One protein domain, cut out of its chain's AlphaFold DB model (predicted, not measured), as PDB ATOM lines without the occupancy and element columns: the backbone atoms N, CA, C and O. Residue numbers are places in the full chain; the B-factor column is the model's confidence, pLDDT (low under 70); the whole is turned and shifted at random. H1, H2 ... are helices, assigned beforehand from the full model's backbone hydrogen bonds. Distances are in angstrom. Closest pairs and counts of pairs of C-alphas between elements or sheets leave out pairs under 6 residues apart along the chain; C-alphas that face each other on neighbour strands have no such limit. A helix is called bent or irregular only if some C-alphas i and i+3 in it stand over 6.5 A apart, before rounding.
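AT A GLANCE: This is residues 211 to 297 of the 302 residues of the protein "Dcabddb8-0bfd-406f-8eba-432be23c9e89" of Thermothielavioides terrestris (UniProt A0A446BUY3). Five helices make two crossed layers: H1 and H3 lie side by side and run the same way, and across one side of them lies a bowed row of H2, H5 and H4, with H5 in the middle. In that row H4 and H5 form a helical hairpin and H2 runs opposite to H5; contacts between the layers are few, H2 meeting H1 at one place and H4 meeting H3 at another. The printed part has 87 residues with five named helices, H1 to H5 in chain order, and no named strand; the class is all helix. It is compact, with a radius of gyration of the C-alphas of 12.3 A, and rounded, spanning 36 by 29 by 20 A.

IN THESE COORDINATES: Find C-alpha 212 at (-43.125, -4.112, 10.694); from there H1, residues 212 to 228, runs 24.1 A to C-alpha 228 at (-47.125, 0.910, -12.497). Next comes H2, residues 235 to 243. After His 244 you reach H3, residues 245 to 261, also 24.1 A long. H4 is residues 268 to 279, 17.0 A long, and it is irregular: C-alphas 275 and 278 are 7.5 A apart. H5, residues 283 to 296, covers 20.1 A and ends at C-alpha 296, (-44.818, 13.857, -10.148).

HOW THE PARTS SIT: Look first at Gln 220 and Val 251, the closest C-alphas of H1 and H3, 6.2 A apart: these helices touch and run the same way at a tilt of 36 degrees, only just steep. With residues 219 to 223 alone, H1 only just touches H2, with 3 pairs of C-alphas within 8 A; the closest, of Leu 223 and Val 237, are 6.7 A apart, and the tilt is steep at 59 degrees. H2 is close to H5 but not clearly touching, the closest C-alphas being those of Lys 238 and Leu 294 at 6.9 A; they run opposite ways at a shallow tilt of 16 degrees. The hairpin of H4 and H5 touches with Ala 269 and Val 293 closest, their C-alphas 5.2 A apart, at a shallow tilt of 15 degrees. H4 only just touches H3, with 3 pairs of C-alphas within 8 A, the closest being Thr 256 and Glu 270 at 7.0 A; the tilt is steep at 62 degrees. H1 is apart from H4 and H5, and H2 from H4. In H1, H2, H3 and H5 every O i to N i+4 pair is within hydrogen-bond range; in H4, 5 of 8 are.

THE WHOLE: The C-alphas farthest apart are those of Thr 211 and Lys 263, 36.8 A. The printed part has no cut and no long link. Check the B-factor column at residues 277 to 281, which are under 70; the mean pLDDT of the printed part is 88.7.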
ATOM      1  N   THR A 211     -46.720  -7.427  11.234       96.50
ATOM      2  CA  THR A 211     -45.385  -7.047  11.726       96.50
ATOM      3  C   THR A 211     -44.792  -5.917  10.880       96.50
ATOM      4  O   THR A 211     -45.194  -5.710   9.733       96.50
ATOM      5  N   ASP A 212     -43.792  -5.210  11.408       94.50
ATOM      6  CA  ASP A 212     -43.125  -4.112  10.694       94.50
ATOM      7  C   ASP A 212     -42.534  -4.561   9.349       94.50
ATOM      8  O   ASP A 212     -42.674  -3.863   8.344       94.50
ATOM      9  N   ASP A 213     -41.940  -5.755   9.294       95.44
ATOM     10  CA  ASP A 213     -41.385  -6.314   8.059       95.44
ATOM     11  C   ASP A 213     -42.473  -6.647   7.033       95.44
ATOM     12  O   ASP A 213     -42.327  -6.343   5.845       95.44
ATOM     13  N   GLN A 214     -43.582  -7.247   7.473       95.00
ATOM     14  CA  GLN A 214     -44.727  -7.531   6.603       95.00
ATOM     15  C   GLN A 214     -45.350  -6.238   6.077       95.00
ATOM     16  O   GLN A 214     -45.632  -6.135   4.882       95.00
ATOM     17  N   TRP A 215     -45.497  -5.236   6.943       95.06
ATOM     18  CA  TRP A 215     -45.998  -3.923   6.569       95.06
ATOM     19  C   TRP A 215     -45.088  -3.233   5.552       95.06
ATOM     20  O   TRP A 215     -45.563  -2.698   4.552       95.06
ATOM     21  N   ASN A 216     -43.772  -3.287   5.752       96.25
ATOM     22  CA  ASN A 216     -42.809  -2.700   4.827       96.25
ATOM     23  C   ASN A 216     -42.832  -3.383   3.457       96.25
ATOM     24  O   ASN A 216     -42.837  -2.689   2.441       96.25
ATOM     25  N   ARG A 217     -42.919  -4.718   3.407       95.62
ATOM     26  CA  ARG A 217     -43.095  -5.451   2.141       95.62
ATOM     27  C   ARG A 217     -44.403  -5.076   1.453       95.62
ATOM     28  O   ARG A 217     -44.413  -4.822   0.250       95.62
ATOM     29  N   TYR A 218     -45.492  -4.991   2.214       94.94
ATOM     30  CA  TYR A 218     -46.778  -4.537   1.698       94.94
ATOM     31  C   TYR A 218     -46.675  -3.128   1.098       94.94
ATOM     32  O   TYR A 218     -47.126  -2.908  -0.024       94.94
ATOM     33  N   MET A 219     -46.040  -2.187   1.801       96.94
ATOM     34  CA  MET A 219     -45.893  -0.807   1.340       96.94
ATOM     35  C   MET A 219     -44.999  -0.676   0.104       96.94
ATOM     36  O   MET A 219     -45.326   0.116  -0.781       96.94
ATOM     37  N   GLN A 220     -43.933  -1.476  -0.008       96.50
ATOM     38  CA  GLN A 220     -43.114  -1.545  -1.224       96.50
ATOM     39  C   GLN A 220     -43.948  -1.978  -2.433       96.50
ATOM     40  O   GLN A 220     -43.974  -1.287  -3.453       96.50
ATOM     41  N   GLU A 221     -44.701  -3.074  -2.305       93.88
ATOM     42  CA  GLU A 221     -45.580  -3.566  -3.372       93.88
ATOM     43  C   GLU A 221     -46.719  -2.584  -3.682       93.88
ATOM     44  O   GLU A 221     -47.085  -2.376  -4.841       93.88
ATOM     45  N   PHE A 222     -47.262  -1.925  -2.660       94.06
ATOM     46  CA  PHE A 222     -48.303  -0.917  -2.818       94.06
ATOM     47  C   PHE A 222     -47.801   0.314  -3.585       94.06
ATOM     48  O   PHE A 222     -48.469   0.773  -4.518       94.06
ATOM     49  N   LEU A 223     -46.612   0.822  -3.249       94.88
ATOM     50  CA  LEU A 223     -45.958   1.909  -3.981       94.88
ATOM     51  C   LEU A 223     -45.651   1.491  -5.423       94.88
ATOM     52  O   LEU A 223     -46.008   2.208  -6.357       94.88
ATOM     53  N   LYS A 224     -45.059   0.311  -5.618       93.38
ATOM     54  CA  LYS A 224     -44.736  -0.235  -6.941       93.38
ATOM     55  C   LYS A 224     -45.967  -0.347  -7.837       93.38
ATOM     56  O   LYS A 224     -45.919   0.060  -8.997       93.38
ATOM     57  N   ARG A 225     -47.096  -0.827  -7.303       90.88
ATOM     58  CA  ARG A 225     -48.378  -0.855  -8.026       90.88
ATOM     59  C   ARG A 225     -48.851   0.547  -8.381       90.88
ATOM     60  O   ARG A 225     -49.269   0.766  -9.512       90.88
ATOM     61  N   LYS A 226     -48.766   1.514  -7.463       91.69
ATOM     62  CA  LYS A 226     -49.131   2.906  -7.772       91.69
ATOM     63  C   LYS A 226     -48.276   3.494  -8.892       91.69
ATOM     64  O   LYS A 226     -48.840   4.128  -9.773       91.69
ATOM     65  N   LEU A 227     -46.970   3.239  -8.899       92.00
ATOM     66  CA  LEU A 227     -46.071   3.646  -9.984       92.00
ATOM     67  C   LEU A 227     -46.443   2.973 -11.316       92.00
ATOM     68  O   LEU A 227     -46.527   3.629 -12.349       92.00
ATOM     69  N   GLN A 228     -46.719   1.667 -11.304       90.12
ATOM     70  CA  GLN A 228     -47.125   0.910 -12.497       90.12
ATOM     71  C   GLN A 228     -48.459   1.386 -13.082       90.12
ATOM     72  O   GLN A 228     -48.606   1.470 -14.299       90.12
ATOM     73  N   TYR A 229     -49.414   1.725 -12.219       86.94
ATOM     74  CA  TYR A 229     -50.726   2.238 -12.601       86.94
ATOM     75  C   TYR A 229     -50.779   3.756 -12.775       86.94
ATOM     76  O   TYR A 229     -51.872   4.282 -12.988       86.94
ATOM     77  N   GLU A 230     -49.638   4.445 -12.653       85.31
ATOM     78  CA  GLU A 230     -49.535   5.908 -12.742       85.31
ATOM     79  C   GLU A 230     -50.565   6.601 -11.833       85.31
ATOM     80  O   GLU A 230     -51.312   7.494 -12.222       85.31
ATOM     81  N   LYS A 231     -50.668   6.119 -10.589       86.06
ATOM     82  CA  LYS A 231     -51.607   6.624  -9.585       86.06
ATOM     83  C   LYS A 231     -50.950   7.631  -8.666       86.06
ATOM     84  O   LYS A 231     -49.788   7.490  -8.298       86.06
ATOM     85  N   VAL A 232     -51.780   8.537  -8.154       87.31
ATOM     86  CA  VAL A 232     -51.355   9.512  -7.154       87.31
ATOM     87  C   VAL A 232     -50.821   8.846  -5.889       87.31
ATOM     88  O   VAL A 232     -51.452   7.938  -5.318       87.31
ATOM     89  N   ALA A 233     -49.656   9.312  -5.437       88.88
ATOM     90  CA  ALA A 233     -49.114   8.972  -4.130       88.88
ATOM     91  C   ALA A 233     -49.999   9.589  -3.036       88.88
ATOM     92  O   ALA A 233     -50.061  10.809  -2.876       88.88
ATOM     93  N   CYS A 234     -50.704   8.748  -2.280       89.50
ATOM     94  CA  CYS A 234     -51.486   9.205  -1.132       89.50
ATOM     95  C   CYS A 234     -50.572   9.519   0.064       89.50
ATOM     96  O   CYS A 234     -49.424   9.074   0.107       89.50
ATOM     97  N   ASN A 235     -51.096  10.242   1.060       91.62
ATOM     98  CA  ASN A 235     -50.334  10.642   2.251       91.62
ATOM     99  C   ASN A 235     -49.675   9.451   2.955       91.62
ATOM    100  O   ASN A 235     -48.506   9.532   3.301       91.62
ATOM    101  N   LEU A 236     -50.366   8.307   3.033       92.69
ATOM    102  CA  LEU A 236     -49.812   7.073   3.596       92.69
ATOM    103  C   LEU A 236     -48.489   6.655   2.933       92.69
ATOM    104  O   LEU A 236     -47.540   6.281   3.614       92.69
ATOM    105  N   VAL A 237     -48.420   6.727   1.601       93.56
ATOM    106  CA  VAL A 237     -47.216   6.377   0.833       93.56
ATOM    107  C   VAL A 237     -46.123   7.415   1.040       93.56
ATOM    108  O   VAL A 237     -44.971   7.041   1.240       93.56
ATOM    109  N   LYS A 238     -46.483   8.703   1.032       93.88
ATOM    110  CA  LYS A 238     -45.532   9.801   1.257       93.88
ATOM    111  C   LYS A 238     -44.894   9.705   2.645       93.88
ATOM    112  O   LYS A 238     -43.676   9.774   2.769       93.88
ATOM    113  N   ASP A 239     -45.699   9.478   3.678       94.56
ATOM    114  CA  ASP A 239     -45.228   9.371   5.059       94.56
ATOM    115  C   ASP A 239     -44.384   8.115   5.285       94.56
ATOM    116  O   ASP A 239     -43.373   8.169   5.986       94.56
ATOM    117  N   TRP A 240     -44.757   6.990   4.664       95.88
ATOM    118  CA  TRP A 240     -43.945   5.776   4.695       95.88
ATOM    119  C   TRP A 240     -42.595   5.975   3.996       95.88
ATOM    120  O   TRP A 240     -41.563   5.648   4.578       95.88
ATOM    121  N   ALA A 241     -42.577   6.573   2.801       94.44
ATOM    122  CA  ALA A 241     -41.347   6.813   2.046       94.44
ATOM    123  C   ALA A 241     -40.358   7.702   2.822       94.44
ATOM    124  O   ALA A 241     -39.173   7.387   2.891       94.44
ATOM    125  N   ARG A 242     -40.851   8.746   3.506       93.00
ATOM    126  CA  ARG A 242     -40.026   9.600   4.384       93.00
ATOM    127  C   ARG A 242     -39.397   8.847   5.551       93.00
ATOM    128  O   ARG A 242     -38.272   9.157   5.932       93.00
ATOM    129  N   LYS A 243     -40.119   7.887   6.133       94.50
ATOM    130  CA  LYS A 243     -39.625   7.061   7.248       94.50
ATOM    131  C   LYS A 243     -38.681   5.951   6.783       94.50
ATOM    132  O   LYS A 243     -37.826   5.528   7.555       94.50
ATOM    133  N   HIS A 244     -38.817   5.499   5.536       94.38
ATOM    134  CA  HIS A 244     -38.065   4.376   4.973       94.38
ATOM    135  C   HIS A 244     -37.406   4.730   3.624       94.38
ATOM    136  O   HIS A 244     -37.687   4.081   2.611       94.38
ATOM    137  N   PRO A 245     -36.493   5.722   3.592       91.19
ATOM    138  CA  PRO A 245     -35.878   6.214   2.356       91.19
ATOM    139  C   PRO A 245     -35.123   5.127   1.575       91.19
ATOM    140  O   PRO A 245     -35.158   5.099   0.348       91.19
ATOM    141  N   THR A 246     -34.474   4.189   2.270       90.31
ATOM    142  CA  THR A 246     -33.757   3.071   1.639       90.31
ATOM    143  C   THR A 246     -34.701   2.101   0.930       90.31
ATOM    144  O   THR A 246     -34.443   1.725  -0.207       90.31
ATOM    145  N   LEU A 247     -35.834   1.757   1.551       94.19
ATOM    146  CA  LEU A 247     -36.829   0.867   0.943       94.19
ATOM    147  C   LEU A 247     -37.525   1.532  -0.248       94.19
ATOM    148  O   LEU A 247     -37.836   0.869  -1.234       94.19
ATOM    149  N   PHE A 248     -37.755   2.846  -0.175       93.75
ATOM    150  CA  PHE A 248     -38.226   3.615  -1.324       93.75
ATOM    151  C   PHE A 248     -37.227   3.537  -2.488       93.75
ATOM    152  O   PHE A 248     -37.636   3.323  -3.630       93.75
ATOM    153  N   PHE A 249     -35.925   3.661  -2.201       91.00
ATOM    154  CA  PHE A 249     -34.889   3.539  -3.223       91.00
ATOM    155  C   PHE A 249     -34.904   2.182  -3.911       91.00
ATOM    156  O   PHE A 249     -34.885   2.141  -5.139       91.00
ATOM    157  N   ASP A 250     -35.020   1.094  -3.151       92.25
ATOM    158  CA  ASP A 250     -35.079  -0.254  -3.718       92.25
ATOM    159  C   ASP A 250     -36.264  -0.403  -4.690       92.25
ATOM    160  O   ASP A 250     -36.099  -0.907  -5.805       92.25
ATOM    161  N   VAL A 251     -37.441   0.121  -4.320       95.06
ATOM    162  CA  VAL A 251     -38.634   0.114  -5.186       95.06
ATOM    163  C   VAL A 251     -38.407   0.924  -6.461       95.06
ATOM    164  O   VAL A 251     -38.738   0.458  -7.554       95.06
ATOM    165  N   MET A 252     -37.844   2.128  -6.349       93.56
ATOM    166  CA  MET A 252     -37.584   2.984  -7.508       93.56
ATOM    167  C   MET A 252     -36.520   2.403  -8.436       93.56
ATOM    168  O   MET A 252     -36.673   2.473  -9.658       93.56
ATOM    169  N   GLN A 253     -35.472   1.799  -7.880       91.19
ATOM    170  CA  GLN A 253     -34.437   1.133  -8.660       91.19
ATOM    171  C   GLN A 253     -35.028  -0.040  -9.441       91.19
ATOM    172  O   GLN A 253     -34.803  -0.155 -10.645       91.19
ATOM    173  N   GLU A 254     -35.840  -0.877  -8.789       92.50
ATOM    174  CA  GLU A 254     -36.501  -1.995  -9.460       92.50
ATOM    175  C   GLU A 254     -37.443  -1.503 -10.571       92.50
ATOM    176  O   GLU A 254     -37.398  -1.993 -11.703       92.50
ATOM    177  N   TYR A 255     -38.277  -0.508 -10.268       93.56
ATOM    178  CA  TYR A 255     -39.261   0.034 -11.202       93.56
ATOM    179  C   TYR A 255     -38.608   0.675 -12.437       93.56
ATOM    180  O   TYR A 255     -38.972   0.359 -13.576       93.56
ATOM    181  N   THR A 256     -37.610   1.539 -12.240       93.00
ATOM    182  CA  THR A 256     -36.908   2.214 -13.344       93.00
ATOM    183  C   THR A 256     -36.059   1.239 -14.158       93.00
ATOM    184  O   THR A 256     -36.060   1.320 -15.390       93.00
ATOM    185  N   ALA A 257     -35.415   0.254 -13.521       91.75
ATOM    186  CA  ALA A 257     -34.725  -0.825 -14.224       91.75
ATOM    187  C   ALA A 257     -35.690  -1.622 -15.114       91.75
ATOM    188  O   ALA A 257     -35.379  -1.878 -16.280       91.75
ATOM    189  N   GLN A 258     -36.888  -1.951 -14.612       91.62
ATOM    190  CA  GLN A 258     -37.918  -2.635 -15.399       91.62
ATOM    191  C   GLN A 258     -38.339  -1.799 -16.620       91.62
ATOM    192  O   GLN A 258     -38.410  -2.330 -17.733       91.62
ATOM    193  N   LYS A 259     -38.584  -0.491 -16.452       92.88
ATOM    194  CA  LYS A 259     -38.929   0.402 -17.573       92.88
ATOM    195  C   LYS A 259     -37.820   0.454 -18.618       92.88
ATOM    196  O   LYS A 259     -38.098   0.253 -19.800       92.88
ATOM    197  N   ARG A 260     -36.565   0.622 -18.194       93.06
ATOM    198  CA  ARG A 260     -35.395   0.661 -19.088       93.06
ATOM    199  C   ARG A 260     -35.202  -0.648 -19.849       93.06
ATOM    200  O   ARG A 260     -34.997  -0.612 -21.060       93.06
ATOM    201  N   TRP A 261     -35.336  -1.792 -19.175       92.00
ATOM    202  CA  TRP A 261     -35.262  -3.116 -19.804       92.00
ATOM    203  C   TRP A 261     -36.274  -3.269 -20.945       92.00
ATOM    204  O   TRP A 261     -35.964  -3.788 -22.018       92.00
ATOM    205  N   HIS A 262     -37.484  -2.759 -20.731       90.25
ATOM    206  CA  HIS A 262     -38.554  -2.766 -21.722       90.25
ATOM    207  C   HIS A 262     -38.536  -1.571 -22.683       90.25
ATOM    208  O   HIS A 262     -39.428  -1.474 -23.522       90.25
ATOM    209  N   LYS A 263     -37.523  -0.696 -22.605       91.31
ATOM    210  CA  LYS A 263     -37.397   0.526 -23.418       91.31
ATOM    211  C   LYS A 263     -38.615   1.456 -23.298       91.31
ATOM    212  O   LYS A 263     -39.000   2.107 -24.264       91.31
ATOM    213  N   LEU A 264     -39.226   1.498 -22.116       91.06
ATOM    214  CA  LEU A 264     -40.299   2.430 -21.780       91.06
ATOM    215  C   LEU A 264     -39.714   3.799 -21.427       91.06
ATOM    216  O   LEU A 264     -38.634   3.884 -20.840       91.06
ATOM    217  N   SER A 265     -40.443   4.866 -21.751       90.12
ATOM    218  CA  SER A 265     -40.063   6.232 -21.392       90.12
ATOM    219  C   SER A 265     -40.117   6.437 -19.880       90.12
ATOM    220  O   SER A 265     -41.094   6.053 -19.228       90.12
ATOM    221  N   LEU A 266     -39.083   7.074 -19.338       90.50
ATOM    222  CA  LEU A 266     -39.069   7.560 -17.963       90.50
ATOM    223  C   LEU A 266     -39.644   8.979 -17.906       90.50
ATOM    224  O   LEU A 266     -39.467   9.759 -18.841       90.50
ATOM    225  N   SER A 267     -40.334   9.311 -16.817       89.12
ATOM    226  CA  SER A 267     -40.697  10.701 -16.519       89.12
ATOM    227  C   SER A 267     -39.448  11.526 -16.191       89.12
ATOM    228  O   SER A 267     -38.370  10.979 -15.946       89.12
ATOM    229  N   LEU A 268     -39.578  12.855 -16.148       87.94
ATOM    230  CA  LEU A 268     -38.449  13.723 -15.813       87.94
ATOM    231  C   LEU A 268     -37.885  13.413 -14.415       87.94
ATOM    232  O   LEU A 268     -36.669  13.299 -14.282       87.94
ATOM    233  N   ALA A 269     -38.731  13.234 -13.392       87.56
ATOM    234  CA  ALA A 269     -38.249  12.880 -12.054       87.56
ATOM    235  C   ALA A 269     -37.660  11.469 -11.997       87.56
ATOM    236  O   ALA A 269     -36.678  11.258 -11.296       87.56
ATOM    237  N   GLU A 270     -38.214  10.505 -12.735       90.62
ATOM    238  CA  GLU A 270     -37.632   9.159 -12.825       90.62
ATOM    239  C   GLU A 270     -36.254   9.188 -13.494       90.62
ATOM    240  O   GLU A 270     -35.340   8.494 -13.056       90.62
ATOM    241  N   GLN A 271     -36.083  10.006 -14.533       89.88
ATOM    242  CA  GLN A 271     -34.797  10.184 -15.197       89.88
ATOM    243  C   GLN A 271     -33.786  10.849 -14.254       89.88
ATOM    244  O   GLN A 271     -32.695  10.322 -14.058       89.88
ATOM    245  N   GLN A 272     -34.182  11.942 -13.593       85.94
ATOM    246  CA  GLN A 272     -33.359  12.614 -12.583       85.94
ATOM    247  C   GLN A 272     -32.973  11.673 -11.436       85.94
ATOM    248  O   GLN A 272     -31.839  11.719 -10.974       85.94
ATOM    249  N   TRP A 273     -33.890  10.802 -11.006       87.25
ATOM    250  CA  TRP A 273     -33.635   9.776  -9.998       87.25
ATOM    251  C   TRP A 273     -32.550   8.789 -10.442       87.25
ATOM    252  O   TRP A 273     -31.611   8.523  -9.696       87.25
ATOM    253  N   VAL A 274     -32.659   8.267 -11.669       87.88
ATOM    254  CA  VAL A 274     -31.673   7.339 -12.241       87.88
ATOM    255  C   VAL A 274     -30.305   8.007 -12.385       87.88
ATOM    256  O   VAL A 274     -29.289   7.413 -12.036       87.88
ATOM    257  N   ASP A 275     -30.259   9.253 -12.851       83.38
ATOM    258  CA  ASP A 275     -28.998   9.980 -13.039       83.38
ATOM    259  C   ASP A 275     -28.327  10.327 -11.698       83.38
ATOM    260  O   ASP A 275     -27.100  10.432 -11.592       83.38
ATOM    261  N   ALA A 276     -29.134  10.447 -10.646       75.69
ATOM    262  CA  ALA A 276     -28.705  10.753  -9.297       75.69
ATOM    263  C   ALA A 276     -28.237   9.542  -8.472       75.69
ATOM    264  O   ALA A 276     -27.895   9.723  -7.299       75.69
ATOM    265  N   GLU A 277     -28.130   8.344  -9.063       64.56
ATOM    266  CA  GLU A 277     -27.690   7.092  -8.413       64.56
ATOM    267  C   GLU A 277     -26.359   7.246  -7.635       64.56
ATOM    268  O   GLU A 277     -26.116   6.560  -6.642       64.56
ATOM    269  N   LYS A 278     -25.523   8.227  -8.013       59.56
ATOM    270  CA  LYS A 278     -24.243   8.571  -7.359       59.56
ATOM    271  C   LYS A 278     -24.357   9.480  -6.124       59.56
ATOM    272  O   LYS A 278     -23.362   9.688  -5.439       59.56
ATOM    273  N   SER A 279     -25.531  10.042  -5.841       60.03
ATOM    274  CA  SER A 279     -25.759  11.037  -4.777       60.03
ATOM    275  C   SER A 279     -26.418  10.472  -3.515       60.03
ATOM    276  O   SER A 279     -26.735  11.230  -2.602       60.03
ATOM    277  N   ARG A 280     -26.573   9.142  -3.423       62.94
ATOM    278  CA  ARG A 280     -27.152   8.444  -2.258       62.94
ATOM    279  C   ARG A 280     -26.497   8.841  -0.934       62.94
ATOM    280  O   ARG A 280     -27.171   8.935   0.086       62.94
ATOM    281  N   ASP A 281     -25.193   9.097  -0.963       68.25
ATOM    282  CA  ASP A 281     -24.420   9.444   0.229       68.25
ATOM    283  C   ASP A 281     -24.662  10.903   0.686       68.25
ATOM    284  O   ASP A 281     -24.118  11.330   1.702       68.25
ATOM    285  N   GLN A 282     -25.505  11.667  -0.029       76.94
ATOM    286  CA  GLN A 282     -25.970  13.007   0.335       76.94
ATOM    287  C   GLN A 282     -27.470  12.992   0.701       76.94
ATOM    288  O   GLN A 282     -28.328  13.138  -0.176       76.94
ATOM    289  N   PRO A 283     -27.817  12.896   2.001       72.38
ATOM    290  CA  PRO A 283     -29.200  12.718   2.453       72.38
ATOM    291  C   PRO A 283     -30.170  13.816   1.994       72.38
ATOM    292  O   PRO A 283     -31.312  13.524   1.651       72.38
ATOM    293  N   ALA A 284     -29.728  15.077   1.951       74.88
ATOM    294  CA  ALA A 284     -30.583  16.198   1.550       74.88
ATOM    295  C   ALA A 284     -30.962  16.143   0.058       74.88
ATOM    296  O   ALA A 284     -32.129  16.326  -0.287       74.88
ATOM    297  N   SER A 285     -29.995  15.833  -0.813       81.06
ATOM    298  CA  SER A 285     -30.221  15.682  -2.258       81.06
ATOM    299  C   SER A 285     -31.163  14.509  -2.545       81.06
ATOM    300  O   SER A 285     -32.127  14.641  -3.299       81.06
ATOM    301  N   PHE A 286     -30.942  13.387  -1.855       83.00
ATOM    302  CA  PHE A 286     -31.773  12.193  -1.961       83.00
ATOM    303  C   PHE A 286     -33.241  12.455  -1.579       83.00
ATOM    304  O   PHE A 286     -34.158  12.113  -2.328       83.00
ATOM    305  N   MET A 287     -33.482  13.109  -0.436       85.75
ATOM    306  CA  MET A 287     -34.843  13.421   0.017       85.75
ATOM    307  C   MET A 287     -35.569  14.367  -0.946       85.75
ATOM    308  O   MET A 287     -36.754  14.172  -1.214       85.75
ATOM    309  N   MET A 288     -34.869  15.353  -1.517       86.81
ATOM    310  CA  MET A 288     -35.449  16.246  -2.528       86.81
ATOM    311  C   MET A 288     -35.883  15.489  -3.789       86.81
ATOM    312  O   MET A 288     -36.967  15.744  -4.313       86.81
ATOM    313  N   GLN A 289     -35.071  14.543  -4.264       86.94
ATOM    314  CA  GLN A 289     -35.406  13.728  -5.437       86.94
ATOM    315  C   GLN A 289     -36.595  12.803  -5.165       86.94
ATOM    316  O   GLN A 289     -37.479  12.670  -6.010       86.94
ATOM    317  N   MET A 290     -36.661  12.212  -3.970       90.25
ATOM    318  CA  MET A 290     -37.793  11.380  -3.561       90.25
ATOM    319  C   MET A 290     -39.098  12.184  -3.559       90.25
ATOM    320  O   MET A 290     -40.101  11.735  -4.113       90.25
ATOM    321  N   GLU A 291     -39.089  13.390  -2.986       90.25
ATOM    322  CA  GLU A 291     -40.262  14.272  -2.994       90.25
ATOM    323  C   GLU A 291     -40.645  14.706  -4.416       90.25
ATOM    324  O   GLU A 291     -41.835  14.784  -4.729       90.25
ATOM    325  N   ALA A 292     -39.669  14.928  -5.304       88.88
ATOM    326  CA  ALA A 292     -39.931  15.231  -6.710       88.88
ATOM    327  C   ALA A 292     -40.647  14.071  -7.423       88.88
ATOM    328  O   ALA A 292     -41.659  14.300  -8.088       88.88
ATOM    329  N   VAL A 293     -40.190  12.827  -7.231       89.00
ATOM    330  CA  VAL A 293     -40.850  11.625  -7.774       89.00
ATOM    331  C   VAL A 293     -42.268  11.489  -7.220       89.00
ATOM    332  O   VAL A 293     -43.222  11.384  -7.988       89.00
ATOM    333  N   LEU A 294     -42.435  11.550  -5.896       90.12
ATOM    334  CA  LEU A 294     -43.743  11.419  -5.241       90.12
ATOM    335  C   LEU A 294     -44.727  12.527  -5.644       90.12
ATOM    336  O   LEU A 294     -45.937  12.296  -5.654       90.12
ATOM    337  N   SER A 295     -44.225  13.723  -5.961       88.19
ATOM    338  CA  SER A 295     -45.035  14.852  -6.433       88.19
ATOM    339  C   SER A 295     -45.415  14.723  -7.907       88.19
ATOM    340  O   SER A 295     -46.508  15.135  -8.281       88.19
ATOM    341  N   GLN A 296     -44.549  14.125  -8.731       85.44
ATOM    342  CA  GLN A 296     -44.818  13.857 -10.148       85.44
ATOM    343  C   GLN A 296     -45.676  12.617 -10.396       85.44
ATOM    344  O   GLN A 296     -46.147  12.436 -11.517       85.44
ATOM    345  N   MET A 297     -45.935  11.795  -9.376       84.12
ATOM    346  CA  MET A 297     -47.016  10.808  -9.401       84.12
ATOM    347  C   MET A 297     -48.373  11.536  -9.421       84.12
ATOM    348  O   MET A 297     -49.152  11.441  -8.479       84.12
TER     349      MET A 297